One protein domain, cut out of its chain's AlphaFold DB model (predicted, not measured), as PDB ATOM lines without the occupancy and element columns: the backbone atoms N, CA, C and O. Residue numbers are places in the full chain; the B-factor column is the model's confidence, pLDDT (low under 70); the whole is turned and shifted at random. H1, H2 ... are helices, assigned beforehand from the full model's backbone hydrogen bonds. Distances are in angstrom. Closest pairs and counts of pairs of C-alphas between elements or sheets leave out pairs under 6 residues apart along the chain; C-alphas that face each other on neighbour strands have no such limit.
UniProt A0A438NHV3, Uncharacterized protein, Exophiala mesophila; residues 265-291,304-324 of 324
ATOM      1  N   ASN A 265     237.286 461.657 348.883       77.44
ATOM      2  CA  ASN A 265     238.460 461.375 349.718       77.44
ATOM      3  C   ASN A 265     239.647 460.927 348.844       77.44
ATOM      4  O   ASN A 265     239.490 460.051 347.991       77.44
ATOM      5  N   GLY A 266     240.811 461.554 349.031       82.75
ATOM      6  CA  GLY A 266     242.013 461.298 348.228       82.75
ATOM      7  C   GLY A 266     242.027 461.952 346.839       82.75
ATOM      8  O   GLY A 266     242.969 461.736 346.088       82.75
ATOM      9  N   TRP A 267     241.031 462.776 346.474       84.88
ATOM     10  CA  TRP A 267     241.043 463.503 345.193       84.88
ATOM     11  C   TRP A 267     242.275 464.399 345.055       84.88
ATOM     12  O   TRP A 267     242.868 464.446 343.984       84.88
ATOM     13  N   GLN A 268     242.690 465.064 346.136       86.00
ATOM     14  CA  GLN A 268     243.897 465.894 346.127       86.00
ATOM     15  C   GLN A 268     245.158 465.058 345.876       86.00
ATOM     16  O   GLN A 268     245.967 465.432 345.032       86.00
ATOM     17  N   ASP A 269     245.280 463.896 346.526       88.38
ATOM     18  CA  ASP A 269     246.408 462.979 346.326       88.38
ATOM     19  C   ASP A 269     246.432 462.421 344.896       88.38
ATOM     20  O   ASP A 269     247.489 462.341 344.269       88.38
ATOM     21  N   ASP A 270     245.266 462.066 344.354       88.88
ATOM     22  CA  ASP A 270     245.123 461.566 342.985       88.88
ATOM     23  C   ASP A 270     245.488 462.647 341.958       88.88
ATOM     24  O   ASP A 270     246.216 462.383 340.998       88.88
ATOM     25  N   VAL A 271     245.027 463.882 342.172       90.62
ATOM     26  CA  VAL A 271     245.384 465.040 341.345       90.62
ATOM     27  C   VAL A 271     246.889 465.286 341.412       90.62
ATOM     28  O   VAL A 271     247.531 465.380 340.366       90.62
ATOM     29  N   GLN A 272     247.476 465.306 342.609       92.81
ATOM     30  CA  GLN A 272     248.909 465.512 342.798       92.81
ATOM     31  C   GLN A 272     249.744 464.434 342.097       92.81
ATOM     32  O   GLN A 272     250.705 464.773 341.408       92.81
ATOM     33  N   ARG A 273     249.358 463.157 342.202       90.69
ATOM     34  CA  ARG A 273     250.026 462.038 341.512       90.69
ATOM     35  C   ARG A 273     249.936 462.146 339.995       90.69
ATOM     36  O   ARG A 273     250.902 461.857 339.294       90.69
ATOM     37  N   ASN A 274     248.780 462.550 339.475       90.00
ATOM     38  CA  ASN A 274     248.602 462.722 338.036       90.00
ATOM     39  C   ASN A 274     249.448 463.885 337.509       90.00
ATOM     40  O   ASN A 274     250.090 463.744 336.468       90.00
ATOM     41  N   TYR A 275     249.507 465.001 338.241       93.75
ATOM     42  CA  TYR A 275     250.372 466.125 337.888       93.75
ATOM     43  C   TYR A 275     251.855 465.763 337.985       93.75
ATOM     44  O   TYR A 275     252.595 466.069 337.055       93.75
ATOM     45  N   SER A 276     252.298 465.083 339.048       91.31
ATOM     46  CA  SER A 276     253.704 464.683 339.185       91.31
ATOM     47  C   SER A 276     254.124 463.744 338.056       91.31
ATOM     48  O   SER A 276     255.137 463.989 337.408       91.31
ATOM     49  N   ARG A 277     253.291 462.750 337.727       89.88
ATOM     50  CA  ARG A 277     253.530 461.843 336.601       89.88
ATOM     51  C   ARG A 277     253.600 462.583 335.265       89.88
ATOM     52  O   ARG A 277     254.506 462.329 334.479       89.88
ATOM     53  N   ALA A 278     252.665 463.493 334.997       88.00
ATOM     54  CA  ALA A 278     252.662 464.262 333.752       88.00
ATOM     55  C   ALA A 278     253.910 465.153 333.627       88.00
ATOM     56  O   ALA A 278     254.485 465.273 332.545       88.00
ATOM     57  N   VAL A 279     254.359 465.751 334.734       90.44
ATOM     58  CA  VAL A 279     255.596 466.543 334.779       90.44
ATOM     59  C   VAL A 279     256.822 465.655 334.554       90.44
ATOM     60  O   VAL A 279     257.687 466.020 333.763       90.44
ATOM     61  N   GLU A 280     256.893 464.478 335.173       85.25
ATOM     62  CA  GLU A 280     257.981 463.514 334.954       85.25
ATOM     63  C   GLU A 280     258.055 463.044 333.494       85.25
ATOM     64  O   GLU A 280     259.145 462.992 332.918       85.25
ATOM     65  N   GLU A 281     256.908 462.760 332.871       84.56
ATOM     66  CA  GLU A 281     256.815 462.391 331.454       84.56
ATOM     67  C   GLU A 281     257.282 463.542 330.541       84.56
ATOM     68  O   GLU A 281     258.056 463.309 329.608       84.56
ATOM     69  N   LEU A 282     256.901 464.791 330.837       86.19
ATOM     70  CA  LEU A 282     257.378 465.979 330.112       86.19
ATOM     71  C   LEU A 282     258.889 466.181 330.253       86.19
ATOM     72  O   LEU A 282     259.563 466.477 329.265       86.19
ATOM     73  N   VAL A 283     259.435 465.999 331.456       84.06
ATOM     74  CA  VAL A 283     260.880 466.098 331.711       84.06
ATOM     75  C   VAL A 283     261.639 465.011 330.946       84.06
ATOM     76  O   VAL A 283     262.655 465.307 330.311       84.06
ATOM     77  N   GLY A 284     261.122 463.779 330.923       80.31
ATOM     78  CA  GLY A 284     261.684 462.692 330.119       80.31
ATOM     79  C   GLY A 284     261.666 463.003 328.619       80.31
ATOM     80  O   GLY A 284     262.669 462.813 327.924       80.31
ATOM     81  N   LEU A 285     260.566 463.571 328.117       82.00
ATOM     82  CA  LEU A 285     260.432 463.983 326.717       82.00
ATOM     83  C   LEU A 285     261.388 465.134 326.357       82.00
ATOM     84  O   LEU A 285     261.968 465.134 325.270       82.00
ATOM     85  N   ALA A 286     261.608 466.075 327.278       79.31
ATOM     86  CA  ALA A 286     262.556 467.183 327.132       79.31
ATOM     87  C   ALA A 286     264.032 466.732 327.146       79.31
ATOM     88  O   ALA A 286     264.918 467.496 326.765       79.31
ATOM     89  N   GLY A 287     264.312 465.480 327.527       69.00
ATOM     90  CA  GLY A 287     265.669 464.936 327.611       69.00
ATOM     91  C   GLY A 287     266.356 465.180 328.951       69.00
ATOM     92  O   GLY A 287     267.578 465.051 329.033       69.00
ATOM     93  N   GLY A 288     265.591 465.505 329.998       69.12
ATOM     94  CA  GLY A 288     266.084 465.486 331.370       69.12
ATOM     95  C   GLY A 288     266.425 464.056 331.783       69.12
ATOM     96  O   GLY A 288     265.612 463.144 331.639       69.12
ATOM     97  N   LYS A 289     267.646 463.839 332.281       61.12
ATOM     98  CA  LYS A 289     268.027 462.572 332.912       61.12
ATOM     99  C   LYS A 289     267.336 462.498 334.269       61.12
ATOM    100  O   LYS A 289     267.840 463.042 335.244       61.12
ATOM    101  N   ASN A 290     266.186 461.843 334.325       57.19
ATOM    102  CA  ASN A 290     265.681 461.355 335.597       57.19
ATOM    103  C   ASN A 290     266.533 460.125 335.933       57.19
ATOM    104  O   ASN A 290     266.316 459.066 335.350       57.19
ATOM    105  N   ASP A 291     267.533 460.280 336.801       55.47
ATOM    106  CA  ASP A 291     268.213 459.156 337.448       55.47
ATOM    107  C   ASP A 291     267.432 458.788 338.718       55.47
ATOM    108  O   ASP A 291     267.603 459.431 339.754       55.47
ATOM    109  N   SER A 304     262.315 457.693 323.758       64.25
ATOM    110  CA  SER A 304     263.437 458.544 323.337       64.25
ATOM    111  C   SER A 304     263.041 460.016 323.493       64.25
ATOM    112  O   SER A 304     261.969 460.397 323.029       64.25
ATOM    113  N   SER A 305     263.895 460.837 324.114       77.88
ATOM    114  CA  SER A 305     263.645 462.279 324.228       77.88
ATOM    115  C   SER A 305     263.444 462.911 322.850       77.88
ATOM    116  O   SER A 305     264.057 462.468 321.874       77.88
ATOM    117  N   LEU A 306     262.640 463.975 322.772       78.94
ATOM    118  CA  LEU A 306     262.393 464.733 321.538       78.94
ATOM    119  C   LEU A 306     263.705 465.180 320.887       78.94
ATOM    120  O   LEU A 306     263.900 465.038 319.683       78.94
ATOM    121  N   THR A 307     264.649 465.648 321.699       75.44
ATOM    122  CA  THR A 307     265.996 466.036 321.263       75.44
ATOM    123  C   THR A 307     266.775 464.857 320.673       75.44
ATOM    124  O   THR A 307     267.422 464.981 319.633       75.44
ATOM    125  N   GLY A 308     266.664 463.678 321.289       75.00
ATOM    126  CA  GLY A 308     267.279 462.449 320.807       75.00
ATOM    127  C   GLY A 308     266.640 461.930 319.519       75.00
ATOM    128  O   GLY A 308     267.360 461.474 318.628       75.00
ATOM    129  N   THR A 309     265.313 462.004 319.389       79.50
ATOM    130  CA  THR A 309     264.599 461.599 318.169       79.50
ATOM    131  C   THR A 309     264.874 462.550 317.017       79.50
ATOM    132  O   THR A 309     265.163 462.066 315.929       79.50
ATOM    133  N   VAL A 310     264.882 463.868 317.245       81.31
ATOM    134  CA  VAL A 310     265.211 464.862 316.207       81.31
ATOM    135  C   VAL A 310     266.625 464.624 315.680       81.31
ATOM    136  O   VAL A 310     266.799 464.451 314.479       81.31
ATOM    137  N   GLY A 311     267.618 464.453 316.559       81.19
ATOM    138  CA  GLY A 311     268.985 464.159 316.119       81.19
ATOM    139  C   GLY A 311     269.137 462.806 315.407       81.19
ATOM    140  O   GLY A 311     269.965 462.669 314.509       81.19
ATOM    141  N   LYS A 312     268.352 461.780 315.775       84.81
ATOM    142  CA  LYS A 312     268.318 460.498 315.040       84.81
ATOM    143  C   LYS A 312     267.689 460.662 313.656       84.81
ATOM    144  O   LYS A 312     268.215 460.092 312.707       84.81
ATOM    145  N   VAL A 313     266.605 461.428 313.543       85.19
ATOM    146  CA  VAL A 313     265.916 461.707 312.275       85.19
ATOM    147  C   VAL A 313     266.800 462.531 311.345       85.19
ATOM    148  O   VAL A 313     266.909 462.187 310.177       85.19
ATOM    149  N   GLU A 314     267.486 463.559 311.846       84.12
ATOM    150  CA  GLU A 314     268.438 464.343 311.049       84.12
ATOM    151  C   GLU A 314     269.589 463.478 310.539       84.12
ATOM    152  O   GLU A 314     269.866 463.494 309.346       84.12
ATOM    153  N   ARG A 315     270.195 462.644 311.397       82.56
ATOM    154  CA  ARG A 315     271.235 461.698 310.962       82.56
ATOM    155  C   ARG A 315     270.714 460.699 309.931       82.56
ATOM    156  O   ARG A 315     271.388 460.458 308.939       82.56
ATOM    157  N   ALA A 316     269.525 460.137 310.141       85.44
ATOM    158  CA  ALA A 316     268.904 459.232 309.177       85.44
ATOM    159  C   ALA A 316     268.604 459.936 307.844       85.44
ATOM    160  O   ALA A 316     268.798 459.341 306.791       85.44
ATOM    161  N   ARG A 317     268.191 461.210 307.881       86.50
ATOM    162  CA  ARG A 317     267.977 462.041 306.693       86.50
ATOM    163  C   ARG A 317     269.286 462.331 305.961       86.50
ATOM    164  O   ARG A 317     269.305 462.226 304.745       86.50
ATOM    165  N   THR A 318     270.361 462.678 306.668       87.12
ATOM    166  CA  THR A 318     271.687 462.880 306.062       87.12
ATOM    167  C   THR A 318     272.172 461.609 305.384       87.12
ATOM    168  O   THR A 318     272.532 461.658 304.217       87.12
ATOM    169  N   VAL A 319     272.082 460.465 306.068       88.44
ATOM    170  CA  VAL A 319     272.433 459.166 305.478       88.44
ATOM    171  C   VAL A 319     271.561 458.873 304.257       88.44
ATOM    172  O   VAL A 319     272.086 458.470 303.231       88.44
ATOM    173  N   ALA A 320     270.250 459.118 304.315       84.00
ATOM    174  CA  ALA A 320     269.373 458.917 303.161       84.00
ATOM    175  C   ALA A 320     269.753 459.807 301.961       84.00
ATOM    176  O   ALA A 320     269.712 459.323 300.839       84.00
ATOM    177  N   MET A 321     270.168 461.061 302.190       82.88
ATOM    178  CA  MET A 321     270.656 461.961 301.131       82.88
ATOM    179  C   MET A 321     272.025 461.552 300.566       82.88
ATOM    180  O   MET A 321     272.330 461.908 299.439       82.88
ATOM    181  N   GLU A 322     272.863 460.839 301.322       81.62
ATOM    182  CA  GLU A 322     274.143 460.302 300.820       81.62
ATOM    183  C   GLU A 322     273.963 459.044 299.949       81.62
ATOM    184  O   GLU A 322     274.891 458.651 299.242       81.62
ATOM    185  N   PHE A 323     272.790 458.404 300.006       74.31
ATOM    186  CA  PHE A 323     272.452 457.199 299.239       74.31
ATOM    187  C   PHE A 323     271.631 457.475 297.960       74.31
ATOM    188  O   PHE A 323     271.315 456.519 297.250       74.31
ATOM    189  N   GLU A 324     271.299 458.738 297.665       58.62
ATOM    190  CA  GLU A 324     270.583 459.202 296.458       58.62
ATOM    191  C   GLU A 324     271.542 459.910 295.485       58.62
ATOM    192  O   GLU A 324     271.449 459.635 294.266       58.62
TER     193      GLU A 324
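Overview. This is residues 265 to 291 and 304 to 324 of the 324 residues of an uncharacterized protein of Exophiala mesophila (UniProt A0A438NHV3). Two helices follow one another nearly end to end in one long, slightly angled rod, with H1 making one half and H2 the other. The last residues of H1 come near the first residues of H2, and near this joint residues 287 to 291 turn off to the side. The printed part has 48 residues with two named helices, H1 then H2, and no named strand; the class is all helix. The whole is extended, with a radius of gyration of the C-alphas of 17.8 A, and the C-alphas span 62 by 19 by 9 A.

Arrangement. Start with H1, residues 267 to 286, and go on to H2, residues 306 to 322. They only just touch, with 3 pairs of C-alphas within 8 A. Look for the place where they touch at residues 285 to 286 alone of H1 and residues 306 to 307 alone of H2; the closest C-alphas of the two helices are those of Leu 285 and Leu 306, 5.6 A apart. The two helices run the same way at a shallow tilt of 29 degrees, and their centres are 30.0 A apart. Residues 265 to 279, of which 267 to 279 belong to H1, stand free; so do residues 313 to 324, of which 313 to 322 belong to H2. In H1 and H2 every O i to N i+4 pair is within hydrogen-bond range.

Along the chain. Find C-alpha 267 at (241.043, 463.503, 345.193); from there H1 runs 28.3 A to C-alpha 286 at (262.556, 467.183, 327.132). Then find C-alpha 306 at (262.393, 464.733, 321.538), where H2 begins; it runs 24.2 A to C-alpha 322.

Size, cuts and confidence. The C-alphas of Asn 265 and Glu 324, the two farthest apart, are 62.2 A apart. Residues 292 to 303 are not printed, and C-alphas 291 and 304 are 14.9 A apart across this cut, which lies in the link from H1 to H2. The mean pLDDT of the printed part is 81.2; look for values under 70 at residues 287 to 291, 304 and 324.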